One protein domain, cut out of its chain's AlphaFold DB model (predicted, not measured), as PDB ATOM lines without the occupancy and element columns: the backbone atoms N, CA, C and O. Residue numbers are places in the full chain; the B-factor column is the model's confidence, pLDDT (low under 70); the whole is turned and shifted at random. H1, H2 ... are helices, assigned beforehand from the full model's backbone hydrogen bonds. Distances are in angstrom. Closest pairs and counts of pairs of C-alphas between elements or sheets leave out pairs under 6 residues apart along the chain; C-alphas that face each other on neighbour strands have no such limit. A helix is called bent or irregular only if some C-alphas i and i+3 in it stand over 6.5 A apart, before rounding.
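AT A GLANCE: This is residues 50 to 120 of the 203 residues of the protein "Hypothetical protein" of Alexandrium catenella (UniProt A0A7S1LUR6). Two long helices make an open V: residues 57 to 61 of H1 meet residues 111 to 115 of H2, and the link, residues 82 to 94, spans the wide end. The printed part has 71 residues with two named helices, H1 then H2, and no named strand: all helix. It is loose, with a radius of gyration of the C-alphas of 15.9 A, spanning 46 by 27 by 18 A.

HOW THE PARTS SIT: H1, residues 57 to 81, has a kink of 26 degrees near residue 71. H2, residues 95 to 119, was assigned as one helix by its hydrogen bonds but is bent: C-alphas 105 and 108 are 6.5 A apart. Its arms, H2a, residues 95 to 105, and H2b, residues 108 to 119, stand at a shallow tilt of 5 degrees. H1 touches H2b, opposite ways at a steep tilt of 48 degrees; their closest C-alphas, Met 58 and Val 111, are 6.6 A apart. H1 and H2a are apart. Every O i to N i+4 pair is within hydrogen-bond range in H2a and H2b, and 19 of 21 in H1.

IN THESE COORDINATES: H1, 35.6 A long, begins at C-alpha 57 (27.674, -23.395, -20.889). H2b ends at C-alpha 119 (16.283, -24.051, -26.970).

THE WHOLE: The printed part has no cut. The link is long. Residues 50 to 56 have pLDDT under 70.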
ATOM      1  N   PRO A  50      20.802 -15.634 -21.380       63.09
ATOM      2  CA  PRO A  50      20.420 -15.326 -22.757       63.09
ATOM      3  C   PRO A  50      21.006 -16.354 -23.736       63.09
ATOM      4  O   PRO A  50      22.095 -16.886 -23.510       63.09
ATOM      5  N   GLU A  51      20.276 -16.629 -24.824       59.12
ATOM      6  CA  GLU A  51      20.663 -17.599 -25.867       59.12
ATOM      7  C   GLU A  51      22.039 -17.282 -26.486       59.12
ATOM      8  O   GLU A  51      22.758 -18.196 -26.892       59.12
ATOM      9  N   ASP A  52      22.437 -16.006 -26.445       54.69
ATOM     10  CA  ASP A  52      23.649 -15.449 -27.054       54.69
ATOM     11  C   ASP A  52      24.859 -15.364 -26.107       54.69
ATOM     12  O   ASP A  52      25.826 -14.655 -26.389       54.69
ATOM     13  N   ALA A  53      24.833 -16.039 -24.953       54.88
ATOM     14  CA  ALA A  53      25.970 -16.009 -24.039       54.88
ATOM     15  C   ALA A  53      27.218 -16.641 -24.697       54.88
ATOM     16  O   ALA A  53      27.342 -17.862 -24.796       54.88
ATOM     17  N   GLU A  54      28.189 -15.801 -25.074       53.19
ATOM     18  CA  GLU A  54      29.555 -16.193 -25.473       53.19
ATOM     19  C   GLU A  54      30.277 -17.007 -24.380       53.19
ATOM     20  O   GLU A  54      31.284 -17.673 -24.629       53.19
ATOM     21  N   VAL A  55      29.737 -17.005 -23.157       56.72
ATOM     22  CA  VAL A  55      30.124 -17.934 -22.101       56.72
ATOM     23  C   VAL A  55      29.608 -19.318 -22.472       56.72
ATOM     24  O   VAL A  55      28.431 -19.638 -22.298       56.72
ATOM     25  N   SER A  56      30.502 -20.170 -22.971       67.81
ATOM     26  CA  SER A  56      30.155 -21.563 -23.229       67.81
ATOM     27  C   SER A  56      29.557 -22.182 -21.955       67.81
ATOM     28  O   SER A  56      30.226 -22.252 -20.923       67.81
ATOM     29  N   MET A  57      28.297 -22.645 -22.001       71.94
ATOM     30  CA  MET A  57      27.674 -23.395 -20.889       71.94
ATOM     31  C   MET A  57      28.607 -24.480 -20.348       71.94
ATOM     32  O   MET A  57      28.609 -24.769 -19.158       71.94
ATOM     33  N   MET A  58      29.443 -25.035 -21.222       72.75
ATOM     34  CA  MET A  58      30.481 -25.997 -20.898       72.75
ATOM     35  C   MET A  58      31.488 -25.498 -19.848       72.75
ATOM     36  O   MET A  58      31.854 -26.273 -18.973       72.75
ATOM     37  N   VAL A  59      31.910 -24.229 -19.874       77.94
ATOM     38  CA  VAL A  59      32.813 -23.665 -18.851       77.94
ATOM     39  C   VAL A  59      32.091 -23.490 -17.518       77.94
ATOM     40  O   VAL A  59      32.648 -23.845 -16.485       77.94
ATOM     41  N   VAL A  60      30.839 -23.023 -17.522       78.44
ATOM     42  CA  VAL A  60      30.043 -22.882 -16.287       78.44
ATOM     43  C   VAL A  60      29.830 -24.241 -15.624       78.44
ATOM     44  O   VAL A  60      30.132 -24.402 -14.444       78.44
ATOM     45  N   PHE A  61      29.379 -25.240 -16.384       78.94
ATOM     46  CA  PHE A  61      29.209 -26.601 -15.874       78.94
ATOM     47  C   PHE A  61      30.546 -27.266 -15.521       78.94
ATOM     48  O   PHE A  61      30.608 -28.008 -14.547       78.94
ATOM     49  N   GLY A  62      31.637 -26.943 -16.222       82.00
ATOM     50  CA  GLY A  62      32.990 -27.363 -15.849       82.00
ATOM     51  C   GLY A  62      33.432 -26.797 -14.494       82.00
ATOM     52  O   GLY A  62      33.969 -27.532 -13.667       82.00
ATOM     53  N   CYS A  63      33.147 -25.521 -14.215       81.75
ATOM     54  CA  CYS A  63      33.379 -24.915 -12.903       81.75
ATOM     55  C   CYS A  63      32.493 -25.536 -11.814       81.75
ATOM     56  O   CYS A  63      32.978 -25.767 -10.710       81.75
ATOM     57  N   VAL A  64      31.228 -25.849 -12.113       83.81
ATOM     58  CA  VAL A  64      30.346 -26.588 -11.192       83.81
ATOM     59  C   VAL A  64      30.918 -27.976 -10.902       83.81
ATOM     60  O   VAL A  64      31.001 -28.360  -9.741       83.81
ATOM     61  N   GLY A  65      31.392 -28.697 -11.920       84.31
ATOM     62  CA  GLY A  65      32.062 -29.987 -11.756       84.31
ATOM     63  C   GLY A  65      33.322 -29.891 -10.891       84.31
ATOM     64  O   GLY A  65      33.522 -30.718 -10.003       84.31
ATOM     65  N   LEU A  66      34.134 -28.844 -11.071       85.31
ATOM     66  CA  LEU A  66      35.290 -28.576 -10.210       85.31
ATOM     67  C   LEU A  66      34.875 -28.268  -8.769       85.31
ATOM     68  O   LEU A  66      35.489 -28.788  -7.840       85.31
ATOM     69  N   LEU A  67      33.823 -27.474  -8.558       85.56
ATOM     70  CA  LEU A  67      33.280 -27.217  -7.223       85.56
ATOM     71  C   LEU A  67      32.767 -28.502  -6.573       85.56
ATOM     72  O   LEU A  67      33.060 -28.736  -5.408       85.56
ATOM     73  N   VAL A  68      32.074 -29.372  -7.311       85.94
ATOM     74  CA  VAL A  68      31.630 -30.679  -6.803       85.94
ATOM     75  C   VAL A  68      32.824 -31.571  -6.467       85.94
ATOM     76  O   VAL A  68      32.805 -32.229  -5.437       85.94
ATOM     77  N   LEU A  69      33.897 -31.560  -7.261       84.94
ATOM     78  CA  LEU A  69      35.107 -32.322  -6.943       84.94
ATOM     79  C   LEU A  69      35.803 -31.782  -5.680       84.94
ATOM     80  O   LEU A  69      36.255 -32.553  -4.836       84.94
ATOM     81  N   THR A  70      35.849 -30.456  -5.531       87.69
ATOM     82  CA  THR A  70      36.560 -29.778  -4.434       87.69
ATOM     83  C   THR A  70      35.764 -29.798  -3.127       87.69
ATOM     84  O   THR A  70      36.337 -29.998  -2.062       87.69
ATOM     85  N   CYS A  71      34.445 -29.603  -3.191       88.00
ATOM     86  CA  CYS A  71      33.541 -29.582  -2.040       88.00
ATOM     87  C   CYS A  71      32.921 -30.954  -1.741       88.00
ATOM     88  O   CYS A  71      32.562 -31.216  -0.599       88.00
ATOM     89  N   GLY A  72      32.809 -31.849  -2.721       84.50
ATOM     90  CA  GLY A  72      32.265 -33.195  -2.517       84.50
ATOM     91  C   GLY A  72      33.192 -34.074  -1.682       84.50
ATOM     92  O   GLY A  72      32.730 -34.755  -0.771       84.50
ATOM     93  N   TRP A  73      34.506 -34.000  -1.919       82.75
ATOM     94  CA  TRP A  73      35.500 -34.731  -1.127       82.75
ATOM     95  C   TRP A  73      35.432 -34.441   0.389       82.75
ATOM     96  O   TRP A  73      35.329 -35.393   1.164       82.75
ATOM     97  N   PRO A  74      35.429 -33.174   0.861       84.50
ATOM     98  CA  PRO A  74      35.316 -32.885   2.288       84.50
ATOM     99  C   PRO A  74      33.944 -33.243   2.867       84.50
ATOM    100  O   PRO A  74      33.879 -33.592   4.040       84.50
ATOM    101  N   VAL A  75      32.866 -33.201   2.075       85.31
ATOM    102  CA  VAL A  75      31.546 -33.677   2.522       85.31
ATOM    103  C   VAL A  75      31.597 -35.178   2.803       85.31
ATOM    104  O   VAL A  75      31.227 -35.585   3.896       85.31
ATOM    105  N   MET A  76      32.140 -35.986   1.887       82.50
ATOM    106  CA  MET A  76      32.296 -37.433   2.104       82.50
ATOM    107  C   MET A  76      33.145 -37.741   3.345       82.50
ATOM    108  O   MET A  76      32.758 -38.568   4.165       82.50
ATOM    109  N   ALA A  77      34.261 -37.028   3.528       83.44
ATOM    110  CA  ALA A  77      35.104 -37.183   4.713       83.44
ATOM    111  C   ALA A  77      34.375 -36.787   6.010       83.44
ATOM    112  O   ALA A  77      34.544 -37.431   7.041       83.44
ATOM    113  N   LEU A  78      33.544 -35.742   5.974       85.31
ATOM    114  CA  LEU A  78      32.750 -35.320   7.127       85.31
ATOM    115  C   LEU A  78      31.684 -36.361   7.500       85.31
ATOM    116  O   LEU A  78      31.470 -36.602   8.685       85.31
ATOM    117  N   LEU A  79      31.039 -36.992   6.511       84.19
ATOM    118  CA  LEU A  79      30.046 -38.046   6.748       84.19
ATOM    119  C   LEU A  79      30.664 -39.293   7.398       84.19
ATOM    120  O   LEU A  79      30.053 -39.862   8.309       84.19
ATOM    121  N   ASP A  80      31.878 -39.664   6.984       85.06
ATOM    122  CA  ASP A  80      32.647 -40.766   7.576       85.06
ATOM    123  C   ASP A  80      33.049 -40.452   9.029       85.06
ATOM    124  O   ASP A  80      32.828 -41.258   9.932       85.06
ATOM    125  N   LEU A  81      33.509 -39.222   9.298       82.38
ATOM    126  CA  LEU A  81      33.820 -38.753  10.657       82.38
ATOM    127  C   LEU A  81      32.591 -38.718  11.580       82.38
ATOM    128  O   LEU A  81      32.713 -38.962  12.781       82.38
ATOM    129  N   CYS A  82      31.410 -38.416  11.038       84.25
ATOM    130  CA  CYS A  82      30.147 -38.475  11.774       84.25
ATOM    131  C   CYS A  82      29.619 -39.911  11.961       84.25
ATOM    132  O   CYS A  82      28.636 -40.097  12.682       84.25
ATOM    133  N   GLY A  83      30.252 -40.915  11.345       78.81
ATOM    134  CA  GLY A  83      29.861 -42.322  11.428       78.81
ATOM    135  C   GLY A  83      28.524 -42.633  10.753       78.81
ATOM    136  O   GLY A  83      27.865 -43.601  11.130       78.81
ATOM    137  N   TRP A  84      28.080 -41.790   9.814       77.88
ATOM    138  CA  TRP A  84      26.799 -41.961   9.120       77.88
ATOM    139  C   TRP A  84      26.923 -42.885   7.907       77.88
ATOM    140  O   TRP A  84      26.029 -43.693   7.671       77.88
ATOM    141  N   GLU A  85      28.041 -42.816   7.183       76.12
ATOM    142  CA  GLU A  85      28.367 -43.700   6.060       76.12
ATOM    143  C   GLU A  85      29.869 -43.996   6.074       76.12
ATOM    144  O   GLU A  85      30.670 -43.071   6.170       76.12
ATOM    145  N   ALA A  86      30.249 -45.275   5.992       76.31
ATOM    146  CA  ALA A  86      31.653 -45.671   5.933       76.31
ATOM    147  C   ALA A  86      32.218 -45.388   4.536       76.31
ATOM    148  O   ALA A  86      31.685 -45.873   3.534       76.31
ATOM    149  N   PHE A  87      33.307 -44.626   4.463       77.31
ATOM    150  CA  PHE A  87      33.975 -44.356   3.196       77.31
ATOM    151  C   PHE A  87      34.806 -45.568   2.751       77.31
ATOM    152  O   PHE A  87      35.908 -45.807   3.244       77.31
ATOM    153  N   GLU A  88      34.287 -46.333   1.788       79.81
ATOM    154  CA  GLU A  88      35.006 -47.447   1.167       79.81
ATOM    155  C   GLU A  88      35.505 -47.061  -0.231       79.81
ATOM    156  O   GLU A  88      34.778 -46.489  -1.048       79.81
ATOM    157  N   TRP A  89      36.773 -47.360  -0.516       79.25
ATOM    158  CA  TRP A  89      37.364 -47.042  -1.811       79.25
ATOM    159  C   TRP A  89      36.832 -47.989  -2.896       79.25
ATOM    160  O   TRP A  89      36.882 -49.208  -2.709       79.25
ATOM    161  N   PRO A  90      36.357 -47.476  -4.049       81.88
ATOM    162  CA  PRO A  90      35.801 -48.329  -5.088       81.88
ATOM    163  C   PRO A  90      36.876 -49.260  -5.679       81.88
ATOM    164  O   PRO A  90      38.012 -48.832  -5.916       81.88
ATOM    165  N   PRO A  91      36.538 -50.528  -5.977       86.56
ATOM    166  CA  PRO A  91      37.465 -51.462  -6.607       86.56
ATOM    167  C   PRO A  91      37.889 -50.970  -7.999       86.56
ATOM    168  O   PRO A  91      37.097 -50.379  -8.740       86.56
ATOM    169  N   ALA A  92      39.142 -51.247  -8.378       87.88
ATOM    170  CA  ALA A  92      39.756 -50.736  -9.611       87.88
ATOM    171  C   ALA A  92      38.988 -51.118 -10.894       87.88
ATOM    172  O   ALA A  92      39.029 -50.386 -11.880       87.88
ATOM    173  N   GLU A  93      38.249 -52.227 -10.868       90.62
ATOM    174  CA  GLU A  93      37.417 -52.703 -11.981       90.62
ATOM    175  C   GLU A  93      36.182 -51.825 -12.235       90.62
ATOM    176  O   GLU A  93      35.723 -51.716 -13.370       90.62
ATOM    177  N   VAL A  94      35.649 -51.172 -11.196       90.50
ATOM    178  CA  VAL A  94      34.450 -50.316 -11.278       90.50
ATOM    179  C   VAL A  94      34.822 -48.873 -11.617       90.50
ATOM    180  O   VAL A  94      34.029 -48.144 -12.214       90.50
ATOM    181  N   LEU A  95      36.057 -48.475 -11.304       89.12
ATOM    182  CA  LEU A  95      36.598 -47.146 -11.564       89.12
ATOM    183  C   LEU A  95      36.402 -46.645 -13.014       89.12
ATOM    184  O   LEU A  95      35.955 -45.506 -13.165       89.12
ATOM    185  N   PRO A  96      36.649 -47.435 -14.086       91.00
ATOM    186  CA  PRO A  96      36.403 -46.970 -15.453       91.00
ATOM    187  C   PRO A  96      34.915 -46.736 -15.746       91.00
ATOM    188  O   PRO A  96      34.576 -45.762 -16.416       91.00
ATOM    189  N   TYR A  97      34.014 -47.571 -15.221       91.31
ATOM    190  CA  TYR A  97      32.568 -47.382 -15.387       91.31
ATOM    191  C   TYR A  97      32.073 -46.152 -14.629       91.31
ATOM    192  O   TYR A  97      31.245 -45.399 -15.142       91.31
ATOM    193  N   LEU A  98      32.613 -45.915 -13.432       89.75
ATOM    194  CA  LEU A  98      32.315 -44.729 -12.640       89.75
ATOM    195  C   LEU A  98      32.798 -43.458 -13.346       89.75
ATOM    196  O   LEU A  98      32.039 -42.497 -13.456       89.75
ATOM    197  N   ALA A  99      34.020 -43.473 -13.887       88.12
ATOM    198  CA  ALA A  99      34.564 -42.366 -14.669       88.12
ATOM    199  C   ALA A  99      33.725 -42.093 -15.928       88.12
ATOM    200  O   ALA A  99      33.411 -40.941 -16.228       88.12
ATOM    201  N   LEU A 100      33.301 -43.148 -16.633       91.69
ATOM    202  CA  LEU A 100      32.438 -43.033 -17.808       91.69
ATOM    203  C   LEU A 100      31.072 -42.430 -17.455       91.69
ATOM    204  O   LEU A 100      30.605 -41.523 -18.143       91.69
ATOM    205  N   ASN A 101      30.444 -42.893 -16.373       90.31
ATOM    206  CA  ASN A 101      29.166 -42.362 -15.901       90.31
ATOM    207  C   ASN A 101      29.286 -40.903 -15.434       90.31
ATOM    208  O   ASN A 101      28.424 -40.080 -15.736       90.31
ATOM    209  N   ALA A 102      30.373 -40.554 -14.746       87.06
ATOM    210  CA  ALA A 102      30.619 -39.184 -14.316       87.06
ATOM    211  C   ALA A 102      30.792 -38.244 -15.519       87.06
ATOM    212  O   ALA A 102      30.179 -37.176 -15.564       87.06
ATOM    213  N   LEU A 103      31.583 -38.642 -16.519       85.56
ATOM    214  CA  LEU A 103      31.878 -37.798 -17.676       85.56
ATOM    215  C   LEU A 103      30.697 -37.713 -18.653       85.56
ATOM    216  O   LEU A 103      30.261 -36.620 -19.006       85.56
ATOM    217  N   ILE A 104      30.175 -38.863 -19.085       88.44
ATOM    218  CA  ILE A 104      29.136 -38.941 -20.119       88.44
ATOM    219  C   ILE A 104      27.740 -38.889 -19.497       88.44
ATOM    220  O   ILE A 104      26.900 -38.107 -19.931       88.44
ATOM    221  N   GLY A 105      27.490 -39.719 -18.483       84.81
ATOM    222  CA  GLY A 105      26.159 -39.879 -17.889       84.81
ATOM    223  C   GLY A 105      25.686 -38.662 -17.096       84.81
ATOM    224  O   GLY A 105      24.494 -38.376 -17.092       84.81
ATOM    225  N   THR A 106      26.613 -37.935 -16.471       85.06
ATOM    226  CA  THR A 106      26.294 -36.800 -15.594       85.06
ATOM    227  C   THR A 106      26.675 -35.483 -16.265       85.06
ATOM    228  O   THR A 106      25.803 -34.769 -16.746       85.06
ATOM    229  N   ASN A 107      27.973 -35.197 -16.427       84.38
ATOM    230  CA  ASN A 107      28.431 -33.890 -16.916       84.38
ATOM    231  C   ASN A 107      27.925 -33.559 -18.329       84.38
ATOM    232  O   ASN A 107      27.326 -32.506 -18.544       84.38
ATOM    233  N   LEU A 108      28.157 -34.445 -19.305       85.44
ATOM    234  CA  LEU A 108      27.705 -34.202 -20.677       85.44
ATOM    235  C   LEU A 108      26.173 -34.159 -20.761       85.44
ATOM    236  O   LEU A 108      25.623 -33.291 -21.440       85.44
ATOM    237  N   SER A 109      25.496 -35.066 -20.051       88.38
ATOM    238  CA  SER A 109      24.032 -35.132 -20.002       88.38
ATOM    239  C   SER A 109      23.417 -33.843 -19.455       88.38
ATOM    240  O   SER A 109      22.514 -33.289 -20.079       88.38
ATOM    241  N   ASP A 110      23.960 -33.295 -18.367       86.19
ATOM    242  CA  ASP A 110      23.479 -32.054 -17.755       86.19
ATOM    243  C   ASP A 110      23.700 -30.844 -18.670       86.19
ATOM    244  O   ASP A 110      22.826 -29.982 -18.788       86.19
ATOM    245  N   VAL A 111      24.825 -30.798 -19.396       84.62
ATOM    246  CA  VAL A 111      25.076 -29.758 -20.407       84.62
ATOM    247  C   VAL A 111      24.062 -29.853 -21.546       84.62
ATOM    248  O   VAL A 111      23.498 -28.833 -21.954       84.62
ATOM    249  N   MET A 112      23.803 -31.059 -22.063       85.38
ATOM    250  CA  MET A 112      22.803 -31.269 -23.114       85.38
ATOM    251  C   MET A 112      21.393 -30.928 -22.625       85.38
ATOM    252  O   MET A 112      20.639 -30.282 -23.351       85.38
ATOM    253  N   TRP A 113      21.053 -31.295 -21.391       86.50
ATOM    254  CA  TRP A 113      19.785 -30.952 -20.754       86.50
ATOM    255  C   TRP A 113      19.618 -29.437 -20.599       86.50
ATOM    256  O   TRP A 113      18.586 -28.892 -20.993       86.50
ATOM    257  N   ALA A 114      20.639 -28.732 -20.109       83.19
ATOM    258  CA  ALA A 114      20.599 -27.281 -19.956       83.19
ATOM    259  C   ALA A 114      20.452 -26.579 -21.315       83.19
ATOM    260  O   ALA A 114      19.645 -25.661 -21.460       83.19
ATOM    261  N   ARG A 115      21.161 -27.052 -22.348       81.00
ATOM    262  CA  ARG A 115      20.994 -26.558 -23.725       81.00
ATOM    263  C   ARG A 115      19.593 -26.840 -24.274       81.00
ATOM    264  O   ARG A 115      18.997 -25.961 -24.891       81.00
ATOM    265  N   ALA A 116      19.040 -28.024 -24.016       83.75
ATOM    266  CA  ALA A 116      17.679 -28.370 -24.417       83.75
ATOM    267  C   ALA A 116      16.639 -27.474 -23.724       83.75
ATOM    268  O   ALA A 116      15.699 -27.019 -24.377       83.75
ATOM    269  N   LEU A 117      16.822 -27.156 -22.439       83.12
ATOM    270  CA  LEU A 117      15.967 -26.221 -21.700       83.12
ATOM    271  C   LEU A 117      15.945 -24.819 -22.315       83.12
ATOM    272  O   LEU A 117      14.882 -24.190 -22.395       83.12
ATOM    273  N   GLN A 118      17.110 -24.332 -22.741       78.38
ATOM    274  CA  GLN A 118      17.235 -23.028 -23.383       78.38
ATOM    275  C   GLN A 118      16.523 -23.005 -24.734       78.38
ATOM    276  O   GLN A 118      15.637 -22.177 -24.914       78.38
ATOM    277  N   LEU A 119      16.821 -23.974 -25.605       78.88
ATOM    278  CA  LEU A 119      16.283 -24.051 -26.970       78.88
ATOM    279  C   LEU A 119      14.785 -24.379 -27.034       78.88
ATOM    280  O   LEU A 119      14.121 -24.056 -28.014       78.88
ATOM    281  N   THR A 120      14.247 -25.066 -26.024       82.44
ATOM    282  CA  THR A 120      12.837 -25.482 -26.000       82.44
ATOM    283  C   THR A 120      12.066 -24.708 -24.934       82.44
ATOM    284  O   THR A 120      11.991 -23.480 -24.960       82.44
TER     285      THR A 120